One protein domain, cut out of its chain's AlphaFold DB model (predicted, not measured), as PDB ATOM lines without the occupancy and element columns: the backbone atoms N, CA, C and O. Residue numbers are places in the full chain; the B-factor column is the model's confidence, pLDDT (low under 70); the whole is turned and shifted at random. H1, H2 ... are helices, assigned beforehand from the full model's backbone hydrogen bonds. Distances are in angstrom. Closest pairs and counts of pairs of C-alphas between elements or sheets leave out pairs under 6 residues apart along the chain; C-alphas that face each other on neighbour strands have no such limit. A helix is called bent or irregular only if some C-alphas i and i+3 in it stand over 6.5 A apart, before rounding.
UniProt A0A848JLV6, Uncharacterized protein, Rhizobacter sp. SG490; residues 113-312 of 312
ATOM      1  N   LEU A 113     161.774 139.156 124.824       59.09
ATOM      2  CA  LEU A 113     161.089 137.910 125.176       59.09
ATOM      3  C   LEU A 113     161.586 136.780 124.286       59.09
ATOM      4  O   LEU A 113     161.164 136.621 123.141       59.09
ATOM      5  N   LYS A 114     162.493 135.982 124.833       68.44
ATOM      6  CA  LYS A 114     162.922 134.719 124.239       68.44
ATOM      7  C   LYS A 114     161.754 133.726 124.266       68.44
ATOM      8  O   LYS A 114     160.907 133.810 125.159       68.44
ATOM      9  N   PRO A 115     161.731 132.716 123.378       68.88
ATOM     10  CA  PRO A 115     160.688 131.684 123.381       68.88
ATOM     11  C   PRO A 115     160.422 131.076 124.772       68.88
ATOM     12  O   PRO A 115     159.274 130.926 125.181       68.88
ATOM     13  N   ALA A 116     161.478 130.812 125.551       73.62
ATOM     14  CA  ALA A 116     161.366 130.290 126.915       73.62
ATOM     15  C   ALA A 116     160.673 131.259 127.896       73.62
ATOM     16  O   ALA A 116     159.948 130.828 128.792       73.62
ATOM     17  N   GLU A 117     160.877 132.565 127.733       77.25
ATOM     18  CA  GLU A 117     160.252 133.597 128.565       77.25
ATOM     19  C   GLU A 117     158.775 133.768 128.199       77.25
ATOM     20  O   GLU A 117     157.944 133.896 129.098       77.25
ATOM     21  N   LEU A 118     158.434 133.667 126.906       79.19
ATOM     22  CA  LEU A 118     157.046 133.632 126.442       79.19
ATOM     23  C   LEU A 118     156.299 132.450 127.066       79.19
ATOM     24  O   LEU A 118     155.260 132.631 127.694       79.19
ATOM     25  N   LEU A 119     156.863 131.247 126.964       81.31
ATOM     26  CA  LEU A 119     156.301 130.034 127.558       81.31
ATOM     27  C   LEU A 119     156.105 130.139 129.069       81.31
ATOM     28  O   LEU A 119     155.054 129.760 129.599       81.31
ATOM     29  N   ARG A 120     157.104 130.684 129.767       85.75
ATOM     30  CA  ARG A 120     157.003 130.953 131.199       85.75
ATOM     31  C   ARG A 120     155.866 131.932 131.488       85.75
ATOM     32  O   ARG A 120     155.077 131.669 132.390       85.75
ATOM     33  N   GLY A 121     155.749 133.010 130.714       87.19
ATOM     34  CA  GLY A 121     154.660 133.982 130.815       87.19
ATOM     35  C   GLY A 121     153.282 133.341 130.636       87.19
ATOM     36  O   GLY A 121     152.434 133.472 131.513       87.19
ATOM     37  N   LEU A 122     153.077 132.569 129.565       88.25
ATOM     38  CA  LEU A 122     151.812 131.868 129.292       88.25
ATOM     39  C   LEU A 122     151.455 130.861 130.395       88.25
ATOM     40  O   LEU A 122     150.294 130.739 130.786       88.25
ATOM     41  N   THR A 123     152.457 130.177 130.952       89.19
ATOM     42  CA  THR A 123     152.265 129.281 132.101       89.19
ATOM     43  C   THR A 123     151.796 130.057 133.330       89.19
ATOM     44  O   THR A 123     150.839 129.648 133.992       89.19
ATOM     45  N   VAL A 124     152.420 131.205 133.621       91.25
ATOM     46  CA  VAL A 124     151.990 132.084 134.717       91.25
ATOM     47  C   VAL A 124     150.552 132.559 134.488       91.25
ATOM     48  O   VAL A 124     149.750 132.441 135.414       91.25
ATOM     49  N   VAL A 125     150.177 132.969 133.270       92.69
ATOM     50  CA  VAL A 125     148.790 133.343 132.922       92.69
ATOM     51  C   VAL A 125     147.814 132.207 133.223       92.69
ATOM     52  O   VAL A 125     146.834 132.422 133.934       92.69
ATOM     53  N   LYS A 126     148.093 130.981 132.765       91.06
ATOM     54  CA  LYS A 126     147.232 129.814 133.030       91.06
ATOM     55  C   LYS A 126     147.045 129.578 134.534       91.06
ATOM     56  O   LYS A 126     145.923 129.371 134.998       91.06
ATOM     57  N   THR A 127     148.121 129.678 135.321       92.19
ATOM     58  CA  THR A 127     148.031 129.544 136.786       92.19
ATOM     59  C   THR A 127     147.275 130.699 137.448       92.19
ATOM     60  O   THR A 127     146.515 130.463 138.388       92.19
ATOM     61  N   ALA A 128     147.426 131.928 136.947       93.75
ATOM     62  CA  ALA A 128     146.708 133.102 137.430       93.75
ATOM     63  C   ALA A 128     145.204 132.989 137.153       93.75
ATOM     64  O   ALA A 128     144.409 133.219 138.059       93.75
ATOM     65  N   ARG A 129     144.810 132.540 135.952       93.19
ATOM     66  CA  ARG A 129     143.406 132.269 135.592       93.19
ATOM     67  C   ARG A 129     142.776 131.233 136.511       93.19
ATOM     68  O   ARG A 129     141.667 131.436 136.993       93.19
ATOM     69  N   SER A 130     143.494 130.144 136.794       91.94
ATOM     70  CA  SER A 130     143.022 129.134 137.746       91.94
ATOM     71  C   SER A 130     142.821 129.732 139.141       91.94
ATOM     72  O   SER A 130     141.786 129.488 139.756       91.94
ATOM     73  N   ALA A 131     143.773 130.534 139.631       93.69
ATOM     74  CA  ALA A 131     143.676 131.179 140.940       93.69
ATOM     75  C   ALA A 131     142.515 132.188 141.008       93.69
ATOM     76  O   ALA A 131     141.754 132.177 141.971       93.69
ATOM     77  N   LEU A 132     142.332 133.004 139.966       94.69
ATOM     78  CA  LEU A 132     141.204 133.930 139.824       94.69
ATOM     79  C   LEU A 132     139.865 133.188 139.753       94.69
ATOM     80  O   LEU A 132     138.891 133.623 140.359       94.69
ATOM     81  N   GLY A 133     139.812 132.049 139.058       93.69
ATOM     82  CA  GLY A 133     138.636 131.179 139.019       93.69
ATOM     83  C   GLY A 133     138.272 130.632 140.399       93.69
ATOM     84  O   GLY A 133     137.115 130.718 140.801       93.69
ATOM     85  N   SER A 134     139.254 130.131 141.155       92.06
ATOM     86  CA  SER A 134     139.039 129.689 142.538       92.06
ATOM     87  C   SER A 134     138.602 130.837 143.449       92.06
ATOM     88  O   SER A 134     137.678 130.660 144.242       92.06
ATOM     89  N   LEU A 135     139.214 132.017 143.307       93.62
ATOM     90  CA  LEU A 135     138.870 133.205 144.086       93.62
ATOM     91  C   LEU A 135     137.446 133.697 143.794       93.62
ATOM     92  O   LEU A 135     136.732 134.072 144.720       93.62
ATOM     93  N   ALA A 136     137.012 133.654 142.533       92.81
ATOM     94  CA  ALA A 136     135.649 134.011 142.142       92.81
ATOM     95  C   ALA A 136     134.597 133.097 142.791       92.81
ATOM     96  O   ALA A 136     133.493 133.544 143.086       92.81
ATOM     97  N   MET A 137     134.939 131.825 143.023       91.81
ATOM     98  CA  MET A 137     134.061 130.867 143.701       91.81
ATOM     99  C   MET A 137     134.097 131.023 145.225       91.81
ATOM    100  O   MET A 137     133.078 130.832 145.886       91.81
ATOM    101  N   CYS A 138     135.264 131.343 145.791       89.38
ATOM    102  CA  CYS A 138     135.460 131.502 147.228       89.38
ATOM    103  C   CYS A 138     136.417 132.676 147.515       89.38
ATOM    104  O   CYS A 138     137.640 132.502 147.444       89.38
ATOM    105  N   PRO A 139     135.889 133.873 147.840       87.75
ATOM    106  CA  PRO A 139     136.691 135.078 148.019       87.75
ATOM    107  C   PRO A 139     137.412 135.085 149.377       87.75
ATOM    108  O   PRO A 139     136.997 135.755 150.324       87.75
ATOM    109  N   THR A 140     138.508 134.332 149.482       89.19
ATOM    110  CA  THR A 140     139.357 134.275 150.683       89.19
ATOM    111  C   THR A 140     140.541 135.234 150.598       89.19
ATOM    112  O   THR A 140     140.968 135.646 149.516       89.19
ATOM    113  N   GLN A 141     141.109 135.590 151.752       85.38
ATOM    114  CA  GLN A 141     142.318 136.410 151.800       85.38
ATOM    115  C   GLN A 141     143.513 135.669 151.184       85.38
ATOM    116  O   GLN A 141     144.263 136.253 150.406       85.38
ATOM    117  N   GLU A 142     143.650 134.374 151.470       87.69
ATOM    118  CA  GLU A 142     144.700 133.513 150.925       87.69
ATOM    119  C   GLU A 142     144.602 133.410 149.398       87.69
ATOM    120  O   GLU A 142     145.620 133.444 148.705       87.69
ATOM    121  N   GLY A 143     143.377 133.338 148.861       89.56
ATOM    122  CA  GLY A 143     143.124 133.352 147.424       89.56
ATOM    123  C   GLY A 143     143.586 134.655 146.772       89.56
ATOM    124  O   GLY A 143     144.264 134.616 145.745       89.56
ATOM    125  N   ARG A 144     143.295 135.811 147.390       91.12
ATOM    126  CA  ARG A 144     143.752 137.117 146.884       91.12
ATOM    127  C   ARG A 144     145.279 137.221 146.896       91.12
ATOM    128  O   ARG A 144     145.859 137.579 145.874       91.12
ATOM    129  N   SER A 145     145.940 136.843 147.993       89.81
ATOM    130  CA  SER A 145     147.412 136.848 148.074       89.81
ATOM    131  C   SER A 145     148.053 135.887 147.060       89.81
ATOM    132  O   SER A 145     149.090 136.204 146.476       89.81
ATOM    133  N   LEU A 146     147.424 134.740 146.771       92.75
ATOM    134  CA  LEU A 146     147.890 133.831 145.718       92.75
ATOM    135  C   LEU A 146     147.812 134.471 144.324       92.75
ATOM    136  O   LEU A 146     148.761 134.346 143.550       92.75
ATOM    137  N   VAL A 147     146.713 135.158 143.999       93.62
ATOM    138  CA  VAL A 147     146.583 135.885 142.724       93.62
ATOM    139  C   VAL A 147     147.638 136.987 142.634       93.62
ATOM    140  O   VAL A 147     148.338 137.074 141.626       93.62
ATOM    141  N   VAL A 148     147.833 137.764 143.702       93.06
ATOM    142  CA  VAL A 148     148.876 138.798 143.769       93.06
ATOM    143  C   VAL A 148     150.270 138.217 143.535       93.06
ATOM    144  O   VAL A 148     151.044 138.772 142.755       93.06
ATOM    145  N   LYS A 149     150.587 137.059 144.122       93.31
ATOM    146  CA  LYS A 149     151.852 136.366 143.851       93.31
ATOM    147  C   LYS A 149     152.040 136.094 142.354       93.31
ATOM    148  O   LYS A 149     153.135 136.299 141.835       93.31
ATOM    149  N   ARG A 150     150.984 135.685 141.640       94.69
ATOM    150  CA  ARG A 150     151.045 135.477 140.181       94.69
ATOM    151  C   ARG A 150     151.204 136.781 139.403       94.69
ATOM    152  O   ARG A 150     151.953 136.795 138.432       94.69
ATOM    153  N   VAL A 151     150.588 137.877 139.851       93.25
ATOM    154  CA  VAL A 151     150.821 139.217 139.281       93.25
ATOM    155  C   VAL A 151     152.300 139.602 139.388       93.25
ATOM    156  O   VAL A 151     152.904 140.005 138.394       93.25
ATOM    157  N   VAL A 152     152.916 139.413 140.559       93.19
ATOM    158  CA  VAL A 152     154.347 139.692 140.781       93.19
ATOM    159  C   VAL A 152     155.238 138.801 139.918       93.19
ATOM    160  O   VAL A 152     156.185 139.290 139.302       93.19
ATOM    161  N   GLU A 153     154.945 137.501 139.837       92.44
ATOM    162  CA  GLU A 153     155.679 136.577 138.965       92.44
ATOM    163  C   GLU A 153     155.618 137.031 137.500       92.44
ATOM    164  O   GLU A 153     156.641 137.040 136.815       92.44
ATOM    165  N   MET A 154     154.450 137.482 137.039       90.38
ATOM    166  CA  MET A 154     154.245 137.974 135.678       90.38
ATOM    167  C   MET A 154     155.038 139.251 135.401       90.38
ATOM    168  O   MET A 154     155.735 139.340 134.390       90.38
ATOM    169  N   ALA A 155     154.987 140.213 136.324       90.12
ATOM    170  CA  ALA A 155     155.771 141.442 136.253       90.12
ATOM    171  C   ALA A 155     157.279 141.174 136.319       90.12
ATOM    172  O   ALA A 155     158.048 141.885 135.689       90.12
ATOM    173  N   THR A 156     157.710 140.119 137.014       89.56
ATOM    174  CA  THR A 156     159.119 139.698 137.044       89.56
ATOM    175  C   THR A 156     159.559 139.124 135.698       89.56
ATOM    176  O   THR A 156     160.623 139.478 135.198       89.56
ATOM    177  N   VAL A 157     158.743 138.255 135.089       84.00
ATOM    178  CA  VAL A 157     159.017 137.693 133.751       84.00
ATOM    179  C   VAL A 157     159.044 138.794 132.693       84.00
ATOM    180  O   VAL A 157     159.895 138.783 131.812       84.00
ATOM    181  N   CYS A 158     158.138 139.763 132.808       76.19
ATOM    182  CA  CYS A 158     157.988 140.863 131.861       76.19
ATOM    183  C   CYS A 158     158.691 142.142 132.315       76.19
ATOM    184  O   CYS A 158     158.375 143.205 131.789       76.19
ATOM    185  N   ALA A 159     159.621 142.076 133.275       66.88
ATOM    186  CA  ALA A 159     160.213 143.272 133.880       66.88
ATOM    187  C   ALA A 159     160.920 144.155 132.845       66.88
ATOM    188  O   ALA A 159     161.081 145.350 133.055       66.88
ATOM    189  N   ALA A 160     161.312 143.597 131.701       65.50
ATOM    190  CA  ALA A 160     161.812 144.395 130.601       65.50
ATOM    191  C   ALA A 160     160.728 145.306 130.000       65.50
ATOM    192  O   ALA A 160     161.051 146.433 129.690       65.50
ATOM    193  N   CYS A 161     159.464 144.892 129.856       77.38
ATOM    194  CA  CYS A 161     158.480 145.596 129.029       77.38
ATOM    195  C   CYS A 161     157.081 145.684 129.692       77.38
ATOM    196  O   CYS A 161     156.374 144.672 129.772       77.38
ATOM    197  N   PRO A 162     156.629 146.879 130.131       82.25
ATOM    198  CA  PRO A 162     155.370 147.029 130.867       82.25
ATOM    199  C   PRO A 162     154.122 146.699 130.036       82.25
ATOM    200  O   PRO A 162     153.165 146.154 130.580       82.25
ATOM    201  N   ILE A 163     154.130 146.943 128.719       85.12
ATOM    202  CA  ILE A 163     153.004 146.569 127.844       85.12
ATOM    203  C   ILE A 163     152.829 145.048 127.743       85.12
ATOM    204  O   ILE A 163     151.702 144.558 127.680       85.12
ATOM    205  N   THR A 164     153.922 144.278 127.791       85.31
ATOM    206  CA  THR A 164     153.827 142.816 127.829       85.31
ATOM    207  C   THR A 164     153.180 142.376 129.133       85.31
ATOM    208  O   THR A 164     152.259 141.566 129.110       85.31
ATOM    209  N   CYS A 165     153.615 142.939 130.269       89.94
ATOM    210  CA  CYS A 165     153.014 142.641 131.568       89.94
ATOM    211  C   CYS A 165     151.510 142.945 131.568       89.94
ATOM    212  O   CYS A 165     150.716 142.089 131.956       89.94
ATOM    213  N   TRP A 166     151.125 144.117 131.052       91.44
ATOM    214  CA  TRP A 166     149.730 144.503 130.867       91.44
ATOM    215  C   TRP A 166     148.953 143.488 130.026       91.44
ATOM    216  O   TRP A 166     147.903 143.026 130.464       91.44
ATOM    217  N   SER A 167     149.485 143.075 128.874       88.75
ATOM    218  CA  SER A 167     148.806 142.141 127.965       88.75
ATOM    219  C   SER A 167     148.634 140.752 128.587       88.75
ATOM    220  O   SER A 167     147.567 140.149 128.486       88.75
ATOM    221  N   LEU A 168     149.650 140.250 129.301       90.88
ATOM    222  CA  LEU A 168     149.532 138.983 130.028       90.88
ATOM    223  C   LEU A 168     148.509 139.066 131.173       90.88
ATOM    224  O   LEU A 168     147.743 138.127 131.389       90.88
ATOM    225  N   LEU A 169     148.468 140.187 131.899       92.62
ATOM    226  CA  LEU A 169     147.459 140.413 132.933       92.62
ATOM    227  C   LEU A 169     146.056 140.535 132.329       92.62
ATOM    228  O   LEU A 169     145.134 139.936 132.876       92.62
ATOM    229  N   ALA A 170     145.889 141.201 131.185       91.50
ATOM    230  CA  ALA A 170     144.616 141.259 130.465       91.50
ATOM    231  C   ALA A 170     144.084 139.847 130.170       91.50
ATOM    232  O   ALA A 170     142.948 139.524 130.513       91.50
ATOM    233  N   MET A 171     144.943 138.969 129.637       91.94
ATOM    234  CA  MET A 171     144.599 137.564 129.390       91.94
ATOM    235  C   MET A 171     144.249 136.806 130.678       91.94
ATOM    236  O   MET A 171     143.363 135.952 130.682       91.94
ATOM    237  N   ALA A 172     144.927 137.095 131.793       93.50
ATOM    238  CA  ALA A 172     144.634 136.451 133.070       93.50
ATOM    239  C   ALA A 172     143.278 136.878 133.658       93.50
ATOM    240  O   ALA A 172     142.560 136.042 134.206       93.50
ATOM    241  N   PHE A 173     142.932 138.160 133.537       92.50
ATOM    242  CA  PHE A 173     141.719 138.745 134.111       92.50
ATOM    243  C   PHE A 173     140.479 138.635 133.219       92.50
ATOM    244  O   PHE A 173     139.390 138.934 133.706       92.50
ATOM    245  N   ARG A 174     140.601 138.190 131.963       89.69
ATOM    246  CA  ARG A 174     139.455 138.091 131.049       89.69
ATOM    247  C   ARG A 174     138.312 137.249 131.634       89.69
ATOM    248  O   ARG A 174     138.509 136.087 131.997       89.69
ATOM    249  N   GLY A 175     137.113 137.830 131.694       88.12
ATOM    250  CA  GLY A 175     135.910 137.243 132.299       88.12
ATOM    251  C   GLY A 175     135.889 137.268 133.837       88.12
ATOM    252  O   GLY A 175     135.034 136.632 134.464       88.12
ATOM    253  N   ARG A 176     136.863 137.942 134.458       91.94
ATOM    254  CA  ARG A 176     137.083 138.093 135.907       91.94
ATOM    255  C   ARG A 176     137.493 139.527 136.270       91.94
ATOM    256  O   ARG A 176     138.082 139.756 137.325       91.94
ATOM    257  N   GLU A 177     137.167 140.496 135.423       91.12
ATOM    258  CA  GLU A 177     137.558 141.902 135.541       91.12
ATOM    259  C   GLU A 177     137.024 142.541 136.829       91.12
ATOM    260  O   GLU A 177     137.677 143.402 137.414       91.12
ATOM    261  N   SER A 178     135.889 142.055 137.344       89.88
ATOM    262  CA  SER A 178     135.316 142.498 138.620       89.88
ATOM    263  C   SER A 178     136.228 142.257 139.831       89.88
ATOM    264  O   SER A 178     136.021 142.870 140.873       89.88
ATOM    265  N   LEU A 179     137.232 141.376 139.723       91.44
ATOM    266  CA  LEU A 179     138.207 141.103 140.786       91.44
ATOM    267  C   LEU A 179     139.411 142.058 140.763       91.44
ATOM    268  O   LEU A 179     140.241 142.006 141.671       91.44
ATOM    269  N   LEU A 180     139.543 142.907 139.739       91.62
ATOM    270  CA  LEU A 180     140.732 143.736 139.526       91.62
ATOM    271  C   LEU A 180     141.004 144.687 140.702       91.62
ATOM    272  O   LEU A 180     142.137 144.755 141.177       91.62
ATOM    273  N   ALA A 181     139.968 145.367 141.201       89.81
ATOM    274  CA  ALA A 181     140.083 146.299 142.325       89.81
ATOM    275  C   ALA A 181     140.500 145.596 143.628       89.81
ATOM    276  O   ALA A 181     141.407 146.054 144.320       89.81
ATOM    277  N   ASP A 182     139.909 144.435 143.916       90.25
ATOM    278  CA  ASP A 182     140.257 143.612 145.077       90.25
ATOM    279  C   ASP A 182     141.723 143.153 145.030       90.25
ATOM    280  O   ASP A 182     142.439 143.221 146.031       90.25
ATOM    281  N   VAL A 183     142.185 142.675 143.869       92.50
ATOM    282  CA  VAL A 183     143.571 142.216 143.694       92.50
ATOM    283  C   VAL A 183     144.548 143.381 143.811       92.50
ATOM    284  O   VAL A 183     145.597 143.233 144.437       92.50
ATOM    285  N   HIS A 184     144.205 144.538 143.247       92.19
ATOM    286  CA  HIS A 184     145.005 145.752 143.372       92.19
ATOM    287  C   HIS A 184     145.158 146.191 144.832       92.19
ATOM    288  O   HIS A 184     146.288 146.349 145.297       92.19
ATOM    289  N   ALA A 185     144.057 146.283 145.580       90.25
ATOM    290  CA  ALA A 185     144.086 146.674 146.988       90.25
ATOM    291  C   ALA A 185     144.944 145.714 147.829       90.25
ATOM    292  O   ALA A 185     145.742 146.138 148.675       90.25
ATOM    293  N   VAL A 186     144.837 144.404 147.572       91.75
ATOM    294  CA  VAL A 186     145.693 143.412 148.237       91.75
ATOM    295  C   VAL A 186     147.149 143.563 147.816       91.75
ATOM    296  O   VAL A 186     148.019 143.477 148.676       91.75
ATOM    297  N   PHE A 187     147.444 143.860 146.552       92.19
ATOM    298  CA  PHE A 187     148.818 144.084 146.112       92.19
ATOM    299  C   PHE A 187     149.470 145.289 146.804       92.19
ATOM    300  O   PHE A 187     150.585 145.169 147.314       92.19
ATOM    301  N   CYS A 188     148.761 146.416 146.917       91.50
ATOM    302  CA  CYS A 188     149.224 147.581 147.678       91.50
ATOM    303  C   CYS A 188     149.506 147.226 149.147       91.50
ATOM    304  O   CYS A 188     150.522 147.638 149.713       91.50
ATOM    305  N   LYS A 189     148.647 146.409 149.770       89.69
ATOM    306  CA  LYS A 189     148.869 145.917 151.136       89.69
ATOM    307  C   LYS A 189     150.104 145.017 151.231       89.69
ATOM    308  O   LYS A 189     150.902 145.199 152.145       89.69
ATOM    309  N   GLU A 190     150.285 144.093 150.292       88.94
ATOM    310  CA  GLU A 190     151.410 143.150 150.266       88.94
ATOM    311  C   GLU A 190     152.762 143.868 150.148       88.94
ATOM    312  O   GLU A 190     153.690 143.545 150.889       88.94
ATOM    313  N   ILE A 191     152.853 144.907 149.306       88.44
ATOM    314  CA  ILE A 191     154.045 145.768 149.190       88.44
ATOM    315  C   ILE A 191     154.438 146.371 150.549       88.44
ATOM    316  O   ILE A 191     155.624 146.503 150.852       88.44
ATOM    317  N   LYS A 192     153.443 146.735 151.366       84.56
ATOM    318  CA  LYS A 192     153.642 147.358 152.677       84.56
ATOM    319  C   LYS A 192     154.019 146.351 153.766       84.56
ATOM    320  O   LYS A 192     154.737 146.719 154.695       84.56
ATOM    321  N   THR A 193     153.486 145.128 153.721       81.81
ATOM    322  CA  THR A 193     153.532 144.192 154.862       81.81
ATOM    323  C   THR A 193     154.480 143.007 154.696       81.81
ATOM    324  O   THR A 193     154.781 142.350 155.691       81.81
ATOM    325  N   HIS A 194     154.962 142.724 153.485       75.75
ATOM    326  CA  HIS A 194     155.830 141.579 153.196       75.75
ATOM    327  C   HIS A 194     157.182 142.016 152.612       75.75
ATOM    328  O   HIS A 194     157.348 143.180 152.245       75.75
ATOM    329  N   PRO A 195     158.179 141.107 152.525       77.88
ATOM    330  CA  PRO A 195     159.406 141.378 151.787       77.88
ATOM    331  C   PRO A 195     159.064 141.800 150.359       77.88
ATOM    332  O   PRO A 195     158.574 140.999 149.559       77.88
ATOM    333  N   ARG A 196     159.278 143.082 150.065       75.50
ATOM    334  CA  ARG A 196     158.891 143.649 148.780       75.50
ATOM    335  C   ARG A 196     159.763 143.069 147.660       75.50
ATOM    336  O   ARG A 196     160.979 142.945 147.840       75.50
ATOM    337  N   PRO A 197     159.180 142.751 146.491       80.31
ATOM    338  CA  PRO A 197     159.945 142.646 145.255       80.31
ATOM    339  C   PRO A 197     160.680 143.960 144.971       80.31
ATOM    340  O   PRO A 197     160.453 144.973 145.640       80.31
ATOM    341  N   SER A 198     161.514 143.976 143.931       88.88
ATOM    342  CA  SER A 198     162.160 145.230 143.540       88.88
ATOM    343  C   SER A 198     161.132 146.322 143.209       88.88
ATOM    344  O   SER A 198     160.091 146.018 142.616       88.88
ATOM    345  N   VAL A 199     161.448 147.583 143.499       88.81
ATOM    346  CA  VAL A 199     160.613 148.767 143.217       88.81
ATOM    347  C   VAL A 199     160.130 148.781 141.770       88.81
ATOM    348  O   VAL A 199     158.957 149.041 141.508       88.81
ATOM    349  N   TRP A 200     161.011 148.436 140.831       88.62
ATOM    350  CA  TRP A 200     160.679 148.386 139.411       88.62
ATOM    351  C   TRP A 200     159.571 147.372 139.087       88.62
ATOM    352  O   TRP A 200     158.593 147.720 138.427       88.62
ATOM    353  N   ILE A 201     159.670 146.144 139.609       91.44
ATOM    354  CA  ILE A 201     158.637 145.105 139.438       91.44
ATOM    355  C   ILE A 201     157.291 145.595 139.985       91.44
ATOM    356  O   ILE A 201     156.258 145.409 139.340       91.44
ATOM    357  N   CYS A 202     157.297 146.259 141.143       92.38
ATOM    358  CA  CYS A 202     156.082 146.808 141.736       92.38
ATOM    359  C   CYS A 202     155.465 147.922 140.878       92.38
ATOM    360  O   CYS A 202     154.254 147.922 140.671       92.38
ATOM    361  N   ILE A 203     156.282 148.830 140.334       91.38
ATOM    362  CA  ILE A 203     155.824 149.892 139.425       91.38
ATOM    363  C   ILE A 203     155.183 149.290 138.169       91.38
ATOM    364  O   ILE A 203     154.094 149.712 137.786       91.38
ATOM    365  N   VAL A 204     155.813 148.286 137.549       91.50
ATOM    366  CA  VAL A 204     155.276 147.615 136.353       91.50
ATOM    367  C   VAL A 204     153.944 146.925 136.648       91.50
ATOM    368  O   VAL A 204     152.989 147.082 135.882       91.50
ATOM    369  N   ALA A 205     153.853 146.194 137.761       93.19
ATOM    370  CA  ALA A 205     152.625 145.522 138.175       93.19
ATOM    371  C   ALA A 205     151.488 146.523 138.448       93.19
ATOM    372  O   ALA A 205     150.394 146.360 137.909       93.19
ATOM    373  N   LEU A 206     151.752 147.588 139.215       92.75
ATOM    374  CA  LEU A 206     150.773 148.646 139.494       92.75
ATOM    375  C   LEU A 206     150.315 149.342 138.208       92.75
ATOM    376  O   LEU A 206     149.116 149.494 137.993       92.75
ATOM    377  N   ALA A 207     151.248 149.716 137.326       91.56
ATOM    378  CA  ALA A 207     150.926 150.388 136.067       91.56
ATOM    379  C   ALA A 207     150.031 149.530 135.176       91.56
ATOM    380  O   ALA A 207     149.080 150.023 134.566       91.56
ATOM    381  N   SER A 208     150.327 148.232 135.132       92.19
ATOM    382  CA  SER A 208     149.560 147.263 134.364       92.19
ATOM    383  C   SER A 208     148.150 147.100 134.929       92.19
ATOM    384  O   SER A 208     147.189 147.221 134.179       92.19
ATOM    385  N   LEU A 209     148.002 146.920 136.246       92.00
ATOM    386  CA  LEU A 209     146.687 146.834 136.894       92.00
ATOM    387  C   LEU A 209     145.865 148.118 136.691       92.00
ATOM    388  O   LEU A 209     144.703 148.044 136.300       92.00
ATOM    389  N   HIS A 210     146.470 149.296 136.875       90.56
ATOM    390  CA  HIS A 210     145.805 150.585 136.641       90.56
ATOM    391  C   HIS A 210     145.326 150.739 135.199       90.56
ATOM    392  O   HIS A 210     144.228 151.234 134.959       90.56
ATOM    393  N   SER A 211     146.140 150.305 134.238       88.19
ATOM    394  CA  SER A 211     145.835 150.438 132.812       88.19
ATOM    395  C   SER A 211     144.836 149.394 132.299       88.19
ATOM    396  O   SER A 211     144.456 149.459 131.133       88.19
ATOM    397  N   LEU A 212     144.444 148.407 133.113       88.69
ATOM    398  CA  LEU A 212     143.366 147.460 132.795       88.69
ATOM    399  C   LEU A 212     141.983 147.981 133.194       88.69
ATOM    400  O   LEU A 212     140.985 147.546 132.627       88.69
ATOM    401  N   SER A 213     141.914 148.897 134.163       79.38
ATOM    402  CA  SER A 213     140.652 149.393 134.709       79.38
ATOM    403  C   SER A 213     140.046 150.489 133.825       79.38
ATOM    404  O   SER A 213     139.923 151.642 134.233       79.38
ATOM    405  N   ASP A 214     139.701 150.135 132.583       64.06
ATOM    406  CA  ASP A 214     139.163 151.056 131.568       64.06
ATOM    407  C   ASP A 214     137.807 151.695 131.999       64.06
ATOM    408  O   ASP A 214     137.406 152.702 131.419       64.06
ATOM    409  N   ALA A 215     137.119 151.155 133.024       52.88
ATOM    410  CA  ALA A 215     135.809 151.626 133.512       52.88
ATOM    411  C   ALA A 215     135.843 152.451 134.819       52.88
ATOM    412  O   ALA A 215     135.023 153.350 134.970       52.88
ATOM    413  N   ASP A 216     136.785 152.182 135.731       59.09
ATOM    414  CA  ASP A 216     136.997 152.947 136.974       59.09
ATOM    415  C   ASP A 216     138.501 152.949 137.289       59.09
ATOM    416  O   ASP A 216     139.013 151.972 137.847       59.09
ATOM    417  N   PRO A 217     139.269 153.975 136.880       64.50
ATOM    418  CA  PRO A 217     140.715 153.948 137.039       64.50
ATOM    419  C   PRO A 217     141.071 153.834 138.523       64.50
ATOM    420  O   PRO A 217     140.697 154.679 139.333       64.50
ATOM    421  N   LEU A 218     141.803 152.772 138.860       74.62
ATOM    422  CA  LEU A 218     142.319 152.529 140.205       74.62
ATOM    423  C   LEU A 218     143.156 153.724 140.680       74.62
ATOM    424  O   LEU A 218     143.812 154.390 139.870       74.62
ATOM    425  N   ASP A 219     143.151 153.981 141.990       77.38
ATOM    426  CA  ASP A 219     143.864 155.119 142.563       77.38
ATOM    427  C   ASP A 219     145.374 155.013 142.291       77.38
ATOM    428  O   ASP A 219     146.098 154.175 142.837       77.38
ATOM    429  N   VAL A 220     145.861 155.922 141.442       76.75
ATOM    430  CA  VAL A 220     147.270 156.013 141.054       76.75
ATOM    431  C   VAL A 220     148.179 156.520 142.178       76.75
ATOM    432  O   VAL A 220     149.389 156.599 141.974       76.75
ATOM    433  N   THR A 221     147.631 156.862 143.347       82.12
ATOM    434  CA  THR A 221     148.359 157.373 144.515       82.12
ATOM    435  C   THR A 221     148.571 156.324 145.608       82.12
ATOM    436  O   THR A 221     149.651 156.307 146.203       82.12
ATOM    437  N   GLU A 222     147.627 155.400 145.825       83.00
ATOM    438  CA  GLU A 222     147.741 154.383 146.884       83.00
ATOM    439  C   GLU A 222     148.961 153.469 146.689       83.00
ATOM    440  O   GLU A 222     149.717 153.220 147.632       83.00
ATOM    441  N   GLY A 223     149.210 153.015 145.457       82.94
ATOM    442  CA  GLY A 223     150.363 152.169 145.128       82.94
ATOM    443  C   GLY A 223     151.713 152.836 145.443       82.94
ATOM    444  O   GLY A 223     152.512 152.276 146.198       82.94
ATOM    445  N   PRO A 224     151.981 154.055 144.933       86.75
ATOM    446  CA  PRO A 224     153.163 154.831 145.303       86.75
ATOM    447  C   PRO A 224     153.293 155.093 146.808       86.75
ATOM    448  O   PRO A 224     154.400 155.025 147.337       86.75
ATOM    449  N   GLN A 225     152.199 155.375 147.524       88.25
ATOM    450  CA  GLN A 225     152.246 155.543 148.984       88.25
ATOM    451  C   GLN A 225     152.680 154.255 149.690       88.25
ATOM    452  O   GLN A 225     153.509 154.308 150.602       88.25
ATOM    453  N   ALA A 226     152.180 153.099 149.243       85.25
ATOM    454  CA  ALA A 226     152.567 151.802 149.788       85.25
ATOM    455  C   ALA A 226     154.064 151.492 149.590       85.25
ATOM    456  O   ALA A 226     154.662 150.818 150.426       85.25
ATOM    457  N   LEU A 227     154.688 152.019 148.527       84.56
ATOM    458  CA  LEU A 227     156.100 151.785 148.202       84.56
ATOM    459  C   LEU A 227     157.099 152.612 149.036       84.56
ATOM    460  O   LEU A 227     158.233 152.167 149.233       84.56
ATOM    461  N   CYS A 228     156.718 153.806 149.499       79.56
ATOM    462  CA  CYS A 228     157.690 154.884 149.750       79.56
ATOM    463  C   CYS A 228     157.903 155.300 151.216       79.56
ATOM    464  O   CYS A 228     158.545 156.318 151.456       79.56
ATOM    465  N   ALA A 229     157.399 154.533 152.191       64.25
ATOM    466  CA  ALA A 229     157.693 154.662 153.632       64.25
ATOM    467  C   ALA A 229     157.931 156.113 154.138       64.25
ATOM    468  O   ALA A 229     158.977 156.420 154.699       64.25
ATOM    469  N   GLN A 230     156.940 156.995 153.940       70.50
ATOM    470  CA  GLN A 230     156.902 158.414 154.361       70.50
ATOM    471  C   GLN A 230     157.863 159.396 153.659       70.50
ATOM    472  O   GLN A 230     157.792 160.593 153.934       70.50
ATOM    473  N   SER A 231     158.717 158.961 152.730       84.50
ATOM    474  CA  SER A 231     159.557 159.886 151.958       84.50
ATOM    475  C   SER A 231     158.767 160.531 150.818       84.50
ATOM    476  O   SER A 231     158.266 159.844 149.925       84.50
ATOM    477  N   LEU A 232     158.693 161.865 150.832       83.94
ATOM    478  CA  LEU A 232     157.990 162.644 149.810       83.94
ATOM    479  C   LEU A 232     158.675 162.530 148.438       83.94
ATOM    480  O   LEU A 232     157.997 162.365 147.432       83.94
ATOM    481  N   VAL A 233     160.013 162.515 148.401       83.94
ATOM    482  CA  VAL A 233     160.789 162.339 147.157       83.94
ATOM    483  C   VAL A 233     160.559 160.953 146.553       83.94
ATOM    484  O   VAL A 233     160.301 160.835 145.358       83.94
ATOM    485  N   LEU A 234     160.599 159.900 147.377       85.25
ATOM    486  CA  LEU A 234     160.343 158.537 146.903       85.25
ATOM    487  C   LEU A 234     158.911 158.388 146.387       85.25
ATOM    488  O   LEU A 234     158.697 157.777 145.340       85.25
ATOM    489  N   HIS A 235     157.947 158.981 147.098       87.06
ATOM    490  CA  HIS A 235     156.549 158.978 146.688       87.06
ATOM    491  C   HIS A 235     156.372 159.614 145.306       87.06
ATOM    492  O   HIS A 235     155.748 159.001 144.440       87.06
ATOM    493  N   GLU A 236     156.967 160.785 145.075       86.06
ATOM    494  CA  GLU A 236     156.926 161.461 143.776       86.06
ATOM    495  C   GLU A 236     157.602 160.639 142.672       86.06
ATOM    496  O   GLU A 236     157.003 160.427 141.619       86.06
ATOM    497  N   LEU A 237     158.792 160.080 142.925       85.88
ATOM    498  CA  LEU A 237     159.483 159.209 141.966       85.88
ATOM    499  C   LEU A 237     158.628 158.000 141.566       85.88
ATOM    500  O   LEU A 237     158.506 157.689 140.378       85.88
ATOM    501  N   ALA A 238     158.010 157.326 142.538       88.62
ATOM    502  CA  ALA A 238     157.138 156.185 142.281       88.62
ATOM    503  C   ALA A 238     155.865 156.595 141.534       88.62
ATOM    504  O   ALA A 238     155.473 155.924 140.579       88.62
ATOM    505  N   ARG A 239     155.236 157.703 141.941       88.88
ATOM    506  CA  ARG A 239     154.015 158.237 141.331       88.88
ATOM    507  C   ARG A 239     154.244 158.613 139.871       88.88
ATOM    508  O   ARG A 239     153.476 158.179 139.015       88.88
ATOM    509  N   ILE A 240     155.302 159.364 139.574       86.31
ATOM    510  CA  ILE A 240     155.615 159.790 138.206       86.31
ATOM    511  C   ILE A 240     156.017 158.581 137.354       86.31
ATOM    512  O   ILE A 240     155.503 158.423 136.249       86.31
ATOM    513  N   SER A 241     156.850 157.672 137.877       88.50
ATOM    514  CA  SER A 241     157.230 156.442 137.162       88.50
ATOM    515  C   SER A 241     156.013 155.583 136.809       88.50
ATOM    516  O   SER A 241     155.889 155.093 135.689       88.50
ATOM    517  N   LEU A 242     155.078 155.436 137.749       89.69
ATOM    518  CA  LEU A 242     153.820 154.728 137.548       89.69
ATOM    519  C   LEU A 242     152.959 155.396 136.470       89.69
ATOM    520  O   LEU A 242     152.513 154.727 135.539       89.69
ATOM    521  N   GLN A 243     152.733 156.707 136.578       87.06
ATOM    522  CA  GLN A 243     151.952 157.465 135.597       87.06
ATOM    523  C   GLN A 243     152.571 157.384 134.201       87.06
ATOM    524  O   GLN A 243     151.849 157.249 133.212       87.06
ATOM    525  N   GLN A 244     153.900 157.406 134.128       86.19
ATOM    526  CA  GLN A 244     154.632 157.278 132.884       86.19
ATOM    527  C   GLN A 244     154.502 155.887 132.271       86.19
ATOM    528  O   GLN A 244     154.210 155.775 131.082       86.19
ATOM    529  N   CYS A 245     154.615 154.825 133.070       88.94
ATOM    530  CA  CYS A 245     154.328 153.467 132.613       88.94
ATOM    531  C   CYS A 245     152.889 153.328 132.094       88.94
ATOM    532  O   CYS A 245     152.686 152.747 131.031       88.94
ATOM    533  N   CYS A 246     151.896 153.894 132.787       88.56
ATOM    534  CA  CYS A 246     150.508 153.884 132.316       88.56
ATOM    535  C   CYS A 246     150.356 154.603 130.966       88.56
ATOM    536  O   CYS A 246     149.673 154.107 130.073       88.56
ATOM    537  N   ALA A 247     151.001 155.761 130.796       84.88
ATOM    538  CA  ALA A 247     150.964 156.504 129.541       84.88
ATOM    539  C   ALA A 247     151.629 155.718 128.396       84.88
ATOM    540  O   ALA A 247     151.045 155.602 127.319       84.88
ATOM    541  N   ILE A 248     152.786 155.094 128.652       85.12
ATOM    542  CA  ILE A 248     153.465 154.186 127.711       85.12
ATOM    543  C   ILE A 248     152.534 153.044 127.291       85.12
ATOM    544  O   ILE A 248     152.393 152.790 126.097       85.12
ATOM    545  N   ILE A 249     151.872 152.379 128.246       87.69
ATOM    546  CA  ILE A 249     150.941 151.274 127.966       87.69
ATOM    547  C   ILE A 249     149.790 151.744 127.068       87.69
ATOM    548  O   ILE A 249     149.471 151.074 126.087       87.69
ATOM    549  N   ARG A 250     149.178 152.898 127.362       86.19
ATOM    550  CA  ARG A 250     148.060 153.434 126.566       86.19
ATOM    551  C   ARG A 250     148.467 153.777 125.141       86.19
ATOM    552  O   ARG A 250     147.766 153.407 124.202       86.19
ATOM    553  N   VAL A 251     149.602 154.450 124.977       83.69
ATOM    554  CA  VAL A 251     150.130 154.801 123.655       83.69
ATOM    555  C   VAL A 251     150.487 153.538 122.874       83.69
ATOM    556  O   VAL A 251     150.075 153.409 121.725       83.69
ATOM    557  N   ALA A 252     151.172 152.577 123.501       83.06
ATOM    558  CA  ALA A 252     151.491 151.298 122.875       83.06
ATOM    559  C   ALA A 252     150.221 150.548 122.436       83.06
ATOM    560  O   ALA A 252     150.148 150.129 121.286       83.06
ATOM    561  N   ARG A 253     149.180 150.466 123.282       85.00
ATOM    562  CA  ARG A 253     147.876 149.879 122.906       85.00
ATOM    563  C   ARG A 253     147.254 150.566 121.697       85.00
ATOM    564  O   ARG A 253     146.727 149.888 120.821       85.00
ATOM    565  N   ALA A 254     147.270 151.900 121.655       83.12
ATOM    566  CA  ALA A 254     146.717 152.638 120.523       83.12
ATOM    567  C   ALA A 254     147.438 152.253 119.222       83.12
ATOM    568  O   ALA A 254     146.781 151.937 118.234       83.12
ATOM    569  N   LEU A 255     148.772 152.170 119.252       78.31
ATOM    570  CA  LEU A 255     149.571 151.736 118.103       78.31
ATOM    571  C   LEU A 255     149.281 150.289 117.688       78.31
ATOM    572  O   LEU A 255     149.045 150.045 116.508       78.31
ATOM    573  N   GLN A 256     149.226 149.351 118.641       78.44
ATOM    574  CA  GLN A 256     148.906 147.938 118.379       78.44
ATOM    575  C   GLN A 256     147.523 147.766 117.729       78.44
ATOM    576  O   GLN A 256     147.321 146.876 116.906       78.44
ATOM    577  N   ARG A 257     146.589 148.670 118.046       79.25
ATOM    578  CA  ARG A 257     145.235 148.732 117.474       79.25
ATOM    579  C   ARG A 257     145.132 149.561 116.197       79.25
ATOM    580  O   ARG A 257     144.024 149.770 115.706       79.25
ATOM    581  N   ARG A 258     146.251 150.083 115.681       76.94
ATOM    582  CA  ARG A 258     146.300 151.019 114.543       76.94
ATOM    583  C   ARG A 258     145.402 152.254 114.749       76.94
ATOM    584  O   ARG A 258     144.837 152.802 113.806       76.94
ATOM    585  N   GLN A 259     145.266 152.693 115.998       81.25
ATOM    586  CA  GLN A 259     144.526 153.884 116.406       81.25
ATOM    587  C   GLN A 259     145.491 155.046 116.641       81.25
ATOM    588  O   GLN A 259     146.607 154.863 117.125       81.25
ATOM    589  N   ALA A 260     145.046 156.268 116.341       76.88
ATOM    590  CA  ALA A 260     145.818 157.461 116.664       76.88
ATOM    591  C   ALA A 260     145.945 157.595 118.196       76.88
ATOM    592  O   ALA A 260     144.915 157.663 118.877       76.88
ATOM    593  N   PRO A 261     147.169 157.660 118.759       75.62
ATOM    594  CA  PRO A 261     147.347 157.910 120.183       75.62
ATOM    595  C   PRO A 261     146.702 159.235 120.586       75.62
ATOM    596  O   PRO A 261     146.751 160.222 119.846       75.62
ATOM    597  N   GLN A 262     146.118 159.292 121.782       75.62
ATOM    598  CA  GLN A 262     145.572 160.549 122.279       75.62
ATOM    599  C   GLN A 262     146.705 161.550 122.519       75.62
ATOM    600  O   GLN A 262     147.694 161.250 123.190       75.62
ATOM    601  N   ARG A 263     146.537 162.782 122.025       72.38
ATOM    602  CA  ARG A 263     147.522 163.862 122.202       72.38
ATOM    603  C   ARG A 263     147.853 164.109 123.678       72.38
ATOM    604  O   ARG A 263     148.994 164.408 124.009       72.38
ATOM    605  N   SER A 264     146.874 163.933 124.563       75.62
ATOM    606  CA  SER A 264     147.049 164.023 126.015       75.62
ATOM    607  C   SER A 264     148.000 162.974 126.582       75.62
ATOM    608  O   SER A 264     148.735 163.288 127.511       75.62
ATOM    609  N   ASP A 265     148.016 161.750 126.050       70.12
ATOM    610  CA  ASP A 265     148.930 160.712 126.532       70.12
ATOM    611  C   ASP A 265     150.364 160.987 126.066       70.12
ATOM    612  O   ASP A 265     151.297 160.821 126.845       70.12
ATOM    613  N   PHE A 266     150.546 161.521 124.854       70.69
ATOM    614  CA  PHE A 266     151.860 161.956 124.372       70.69
ATOM    615  C   PHE A 266     152.430 163.132 125.181       70.69
ATOM    616  O   PHE A 266     153.579 163.091 125.619       70.69
ATOM    617  N   GLU A 267     151.624 164.169 125.438       77.94
ATOM    618  CA  GLU A 267     152.062 165.300 126.266       77.94
ATOM    619  C   GLU A 267     152.364 164.866 127.707       77.94
ATOM    620  O   GLU A 267     153.307 165.374 128.315       77.94
ATOM    621  N   ARG A 268     151.635 163.873 128.241       75.12
ATOM    622  CA  ARG A 268     151.952 163.248 129.535       75.12
ATOM    623  C   ARG A 268     153.291 162.520 129.493       75.12
ATOM    624  O   ARG A 268     154.110 162.764 130.373       75.12
ATOM    625  N   VAL A 269     153.548 161.711 128.457       75.56
ATOM    626  CA  VAL A 269     154.846 161.037 128.267       75.56
ATOM    627  C   VAL A 269     155.987 162.053 128.264       75.56
ATOM    628  O   VAL A 269     156.991 161.857 128.950       75.56
ATOM    629  N   LYS A 270     155.825 163.162 127.541       76.75
ATOM    630  CA  LYS A 270     156.825 164.230 127.458       76.75
ATOM    631  C   LYS A 270     157.025 164.960 128.791       76.75
ATOM    632  O   LYS A 270     158.164 165.135 129.218       76.75
ATOM    633  N   THR A 271     155.936 165.358 129.449       80.75
ATOM    634  CA  THR A 271     155.963 166.114 130.715       80.75
ATOM    635  C   THR A 271     156.623 165.302 131.823       80.75
ATOM    636  O   THR A 271     157.614 165.737 132.403       80.75
ATOM    637  N   ASN A 272     156.157 164.072 132.030       77.75
ATOM    638  CA  ASN A 272     156.691 163.173 133.047       77.75
ATOM    639  C   ASN A 272     158.154 162.792 132.781       77.75
ATOM    640  O   ASN A 272     158.900 162.574 133.726       77.75
ATOM    641  N   THR A 273     158.590 162.721 131.513       77.81
ATOM    642  CA  THR A 273     160.016 162.521 131.194       77.81
ATOM    643  C   THR A 273     160.852 163.699 131.698       77.81
ATOM    644  O   THR A 273     161.911 163.489 132.282       77.81
ATOM    645  N   GLY A 274     160.378 164.936 131.512       78.00
ATOM    646  CA  GLY A 274     161.044 166.129 132.043       78.00
ATOM    647  C   GLY A 274     161.092 166.149 133.573       78.00
ATOM    648  O   GLY A 274     162.142 166.432 134.146       78.00
ATOM    649  N   GLU A 275     159.987 165.795 134.231       80.75
ATOM    650  CA  GLU A 275     159.912 165.706 135.696       80.75
ATOM    651  C   GLU A 275     160.815 164.596 136.261       80.75
ATOM    652  O   GLU A 275     161.533 164.828 137.234       80.75
ATOM    653  N   LEU A 276     160.847 163.416 135.624       79.25
ATOM    654  CA  LEU A 276     161.755 162.324 135.997       79.25
ATOM    655  C   LEU A 276     163.214 162.748 135.864       79.25
ATOM    656  O   LEU A 276     163.984 162.489 136.781       79.25
ATOM    657  N   ASN A 277     163.589 163.431 134.779       79.00
ATOM    658  CA  ASN A 277     164.959 163.918 134.598       79.00
ATOM    659  C   ASN A 277     165.358 164.886 135.711       79.00
ATOM    660  O   ASN A 277     166.404 164.709 136.323       79.00
ATOM    661  N   ALA A 278     164.497 165.857 136.027       82.62
ATOM    662  CA  ALA A 278     164.771 166.815 137.092       82.62
ATOM    663  C   ALA A 278     164.970 166.125 138.453       82.62
ATOM    664  O   ALA A 278     165.849 166.513 139.221       82.62
ATOM    665  N   LEU A 279     164.182 165.085 138.751       77.19
ATOM    666  CA  LEU A 279     164.314 164.314 139.988       77.19
ATOM    667  C   LEU A 279     165.544 163.397 139.995       77.19
ATOM    668  O   LEU A 279     166.186 163.275 141.037       77.19
ATOM    669  N   LEU A 280     165.876 162.766 138.866       78.38
ATOM    670  CA  LEU A 280     167.088 161.957 138.717       78.38
ATOM    671  C   LEU A 280     168.341 162.821 138.914       78.38
ATOM    672  O   LEU A 280     169.212 162.452 139.696       78.38
ATOM    673  N   ASP A 281     168.389 163.993 138.276       82.38
ATOM    674  CA  ASP A 281     169.515 164.926 138.360       82.38
ATOM    675  C   ASP A 281     169.674 165.500 139.776       82.38
ATOM    676  O   ASP A 281     170.784 165.578 140.300       82.38
ATOM    677  N   ALA A 282     168.566 165.869 140.431       83.06
ATOM    678  CA  ALA A 282     168.592 166.457 141.770       83.06
ATOM    679  C   ALA A 282     169.011 165.476 142.878       83.06
ATOM    680  O   ALA A 282     169.370 165.921 143.967       83.06
ATOM    681  N   ASN A 283     168.952 164.164 142.627       80.06
ATOM    682  CA  ASN A 283     169.225 163.140 143.637       80.06
ATOM    683  C   ASN A 283     170.253 162.086 143.178       80.06
ATOM    684  O   ASN A 283     170.294 160.993 143.738       80.06
ATOM    685  N   ALA A 284     171.079 162.392 142.171       75.88
ATOM    686  CA  ALA A 284     171.998 161.435 141.543       75.88
ATOM    687  C   ALA A 284     172.976 160.749 142.524       75.88
ATOM    688  O   ALA A 284     173.360 159.603 142.295       75.88
ATOM    689  N   ASP A 285     173.328 161.426 143.620       80.31
ATOM    690  CA  ASP A 285     174.289 160.952 144.624       80.31
ATOM    691  C   ASP A 285     173.631 160.324 145.874       80.31
ATOM    692  O   ASP A 285     174.326 159.943 146.818       80.31
ATOM    693  N   ASP A 286     172.298 160.209 145.922       77.56
ATOM    694  CA  ASP A 286     171.591 159.635 147.073       77.56
ATOM    695  C   ASP A 286     171.498 158.099 146.966       77.56
ATOM    696  O   ASP A 286     170.612 157.514 146.330       77.56
ATOM    697  N   GLU A 287     172.432 157.418 147.634       71.88
ATOM    698  CA  GLU A 287     172.486 155.953 147.702       71.88
ATOM    699  C   GLU A 287     171.241 155.331 148.367       71.88
ATOM    700  O   GLU A 287     170.877 154.192 148.053       71.88
ATOM    701  N   GLY A 288     170.548 156.074 149.241       73.88
ATOM    702  CA  GLY A 288     169.361 155.624 149.971       73.88
ATOM    703  C   GLY A 288     168.122 155.452 149.091       73.88
ATOM    704  O   GLY A 288     167.188 154.736 149.466       73.88
ATOM    705  N   ILE A 289     168.125 156.048 147.897       79.38
ATOM    706  CA  ILE A 289     167.018 155.987 146.934       79.38
ATOM    707  C   ILE A 289     167.388 155.257 145.635       79.38
ATOM    708  O   ILE A 289     166.596 155.226 144.689       79.38
ATOM    709  N   GLY A 290     168.571 154.634 145.576       80.31
ATOM    710  CA  GLY A 290     169.153 154.108 144.338       80.31
ATOM    711  C   GLY A 290     168.274 153.111 143.573       80.31
ATOM    712  O   GLY A 290     168.341 153.036 142.349       80.31
ATOM    713  N   GLU A 291     167.409 152.359 144.255       82.38
ATOM    714  CA  GLU A 291     166.458 151.451 143.603       82.38
ATOM    715  C   GLU A 291     165.352 152.199 142.833       82.38
ATOM    716  O   GLU A 291     164.985 151.802 141.725       82.38
ATOM    717  N   PHE A 292     164.864 153.312 143.388       83.62
ATOM    718  CA  PHE A 292     163.871 154.176 142.748       83.62
ATOM    719  C   PHE A 292     164.477 154.937 141.571       83.62
ATOM    720  O   PHE A 292     163.843 155.019 140.522       83.62
ATOM    721  N   LEU A 293     165.721 155.413 141.699       80.06
ATOM    722  CA  LEU A 293     166.442 156.049 140.592       80.06
ATOM    723  C   LEU A 293     166.659 155.080 139.424       80.06
ATOM    724  O   LEU A 293     166.422 155.433 138.271       80.06
ATOM    725  N   ARG A 294     167.036 153.823 139.701       82.81
ATOM    726  CA  ARG A 294     167.154 152.790 138.655       82.81
ATOM    727  C   ARG A 294     165.822 152.529 137.961       82.81
ATOM    728  O   ARG A 294     165.791 152.430 136.738       82.81
ATOM    729  N   ALA A 295     164.731 152.425 138.722       83.12
ATOM    730  CA  ALA A 295     163.400 152.247 138.149       83.12
ATOM    731  C   ALA A 295     163.010 153.436 137.253       83.12
ATOM    732  O   ALA A 295     162.613 153.229 136.109       83.12
ATOM    733  N   ALA A 296     163.202 154.668 137.729       82.44
ATOM    734  CA  ALA A 296     162.955 155.890 136.967       82.44
ATOM    735  C   ALA A 296     163.786 155.954 135.669       82.44
ATOM    736  O   ALA A 296     163.241 156.242 134.604       82.44
ATOM    737  N   GLY A 297     165.074 155.600 135.723       80.62
ATOM    738  CA  GLY A 297     165.939 155.540 134.540       80.62
ATOM    739  C   GLY A 297     165.493 154.493 133.508       80.62
ATOM    740  O   GLY A 297     165.516 154.755 132.305       80.62
ATOM    741  N   LEU A 298     165.012 153.324 133.951       82.56
ATOM    742  CA  LEU A 298     164.429 152.323 133.047       82.56
ATOM    743  C   LEU A 298     163.179 152.869 132.346       82.56
ATOM    744  O   LEU A 298     163.060 152.760 131.125       82.56
ATOM    745  N   VAL A 299     162.273 153.503 133.096       83.31
ATOM    746  CA  VAL A 299     161.063 154.143 132.548       83.31
ATOM    747  C   VAL A 299     161.412 155.211 131.513       83.31
ATOM    748  O   VAL A 299     160.781 155.283 130.454       83.31
ATOM    749  N   GLN A 300     162.439 156.017 131.781       78.44
ATOM    750  CA  GLN A 300     162.930 157.029 130.851       78.44
ATOM    751  C   GLN A 300     163.420 156.398 129.538       78.44
ATOM    752  O   GLN A 300     163.028 156.845 128.459       78.44
ATOM    753  N   GLY A 301     164.210 155.321 129.613       78.00
ATOM    754  CA  GLY A 301     164.681 154.592 128.433       78.00
ATOM    755  C   GLY A 301     163.534 154.097 127.545       78.00
ATOM    756  O   GLY A 301     163.563 154.281 126.325       78.00
ATOM    757  N   TRP A 302     162.475 153.550 128.150       76.25
ATOM    758  CA  TRP A 302     161.269 153.128 127.426       76.25
ATOM    759  C   TRP A 302     160.503 154.288 126.807       76.25
ATOM    760  O   TRP A 302     160.055 154.185 125.666       76.25
ATOM    761  N   SER A 303     160.388 155.397 127.535       76.19
ATOM    762  CA  SER A 303     159.722 156.609 127.052       76.19
ATOM    763  C   SER A 303     160.388 157.122 125.778       76.19
ATOM    764  O   SER A 303     159.714 157.388 124.786       76.19
ATOM    765  N   ILE A 304     161.722 157.199 125.777       75.00
ATOM    766  CA  ILE A 304     162.511 157.632 124.618       75.00
ATOM    767  C   ILE A 304     162.367 156.639 123.462       75.00
ATOM    768  O   ILE A 304     162.135 157.054 122.329       75.00
ATOM    769  N   SER A 305     162.464 155.336 123.743       74.44
ATOM    770  CA  SER A 305     162.296 154.287 122.730       74.44
ATOM    771  C   SER A 305     160.936 154.388 122.029       74.44
ATOM    772  O   SER A 305     160.874 154.432 120.802       74.44
ATOM    773  N   LEU A 306     159.853 154.529 122.801       73.50
ATOM    774  CA  LEU A 306     158.500 154.677 122.270       73.50
ATOM    775  C   LEU A 306     158.331 155.979 121.472       73.50
ATOM    776  O   LEU A 306     157.767 155.959 120.383       73.50
ATOM    777  N   MET A 307     158.843 157.109 121.972       72.50
ATOM    778  CA  MET A 307     158.790 158.381 121.238       72.50
ATOM    779  C   MET A 307     159.537 158.305 119.903       72.50
ATOM    780  O   MET A 307     159.042 158.814 118.902       72.50
ATOM    781  N   ASN A 308     160.687 157.630 119.857       69.62
ATOM    782  CA  ASN A 308     161.429 157.428 118.613       69.62
ATOM    783  C   ASN A 308     160.674 156.535 117.620       69.62
ATOM    784  O   ASN A 308     160.772 156.756 116.416       69.62
ATOM    785  N   GLN A 309     159.912 155.549 118.100       66.81
ATOM    786  CA  GLN A 309     159.050 154.727 117.242       66.81
ATOM    787  C   GLN A 309     157.863 155.510 116.671       66.81
ATOM    788  O   GLN A 309     157.422 155.200 115.580       66.81
ATOM    789  N   LEU A 310     157.359 156.524 117.380       65.50
ATOM    790  CA  LEU A 310     156.242 157.358 116.916       65.50
ATOM    791  C   LEU A 310     156.627 158.396 115.853       65.50
ATOM    792  O   LEU A 310     155.755 158.906 115.154       65.50
ATOM    793  N   ILE A 311     157.903 158.784 115.804       60.84
ATOM    794  CA  ILE A 311     158.414 159.809 114.880       60.84
ATOM    795  C   ILE A 311     158.756 159.211 113.506       60.84
ATOM    796  O   ILE A 311     158.726 159.939 112.513       60.84
ATOM    797  N   ASN A 312     159.096 157.919 113.459       47.69
ATOM    798  CA  ASN A 312     159.474 157.186 112.246       47.69
ATOM    799  C   ASN A 312     158.290 156.427 111.645       47.69
ATOM    800  O   ASN A 312     158.320 156.222 110.412       47.69
TER     801      ASN A 312
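What this domain is: This is residues 113 to 312 of the 312 residues of an uncharacterized protein of Rhizobacter sp. SG490 (UniProt A0A848JLV6). Two three-helix bundles, H7 H8 H9 and H1 H2 H3, pack on opposite sides of a middle helix, H5. H4 packs on H5 and H2, and the short H6 bridges H4 and H7. Both bundles are up and down, each helix running against the one before it. The printed part has 200 residues with nine named helices, H1 to H9 in order, and no named strand; the class is all helix. It is compact, with a radius of gyration of the C-alphas of 16.4 A, and rounded, spanning 48 by 42 by 34 A.

Where its parts are: Find C-alpha 232 at (157.990, 162.644, 149.810); from there H7, residues 232 to 256, runs 35.9 A. H8 is residues 263 to 282, 28.9 A long. H9, residues 287 to 311, also runs 35.9 A, to C-alpha 311 at (158.414, 159.809, 114.880); it has a kink of 30 degrees near residue 294 and is irregular, with C-alphas 288 and 291 8.1 A apart. H5 is residues 199 to 212, 20.2 A, and H6 is residues 222 to 227. H4, residues 177 to 193, 25.2 A, is irregular too, with C-alphas 178 and 181 7.1 A apart. H3 is residues 162 to 173 and H2 residues 141 to 157, 24.6 A. Look for H1, residues 115 to 137, at C-alpha 115, (160.688, 131.684, 123.381); it runs 33.5 A.

How they stand to each other: Start at H7, which with H5 is a hub, each touching five helices. H7 touches H9 at a shallow tilt of 24 degrees, the same way, closest at the C-alphas of Ser 241 and Ala 296, 5.8 A. H7 and H8 form a hairpin, closest at the C-alphas of Ala 247 and Asp 265, 5.6 A. H5 touches H7 at a steep tilt of 49 degrees, closest at the C-alphas of Ala 207 and Cys 246, 5.1 A. On H3, look at Trp 166: its C-alpha is 4.5 A from that of Ser 208 in H5, their closest pair. H1 and H2 form a hairpin at a shallow tilt of 15 degrees, opposite ways, closest at the C-alphas of Leu 135 and Gly 143, 5.4 A. H4 touches H6, with residues 188 to 192 alone, closest at the C-alphas of Cys 188 and Gly 223, 5.4 A. H1 and H7 are apart. Every O i to N i+4 pair is within hydrogen-bond range in H1, H2, H3, H5, H6, H7 and H8, against 11 of 13 in H4 and 19 of 21 in H9.

The domain as a whole: The two C-alphas farthest apart, those of Met 137 and Asp 285, are 50.2 A apart. The printed part has no cut, and no link is long. The mean pLDDT of the printed part is 83.4; look for values under 70 at residues 113 to 115, 159 to 160, 214 to 217, 229 and 308 to 312.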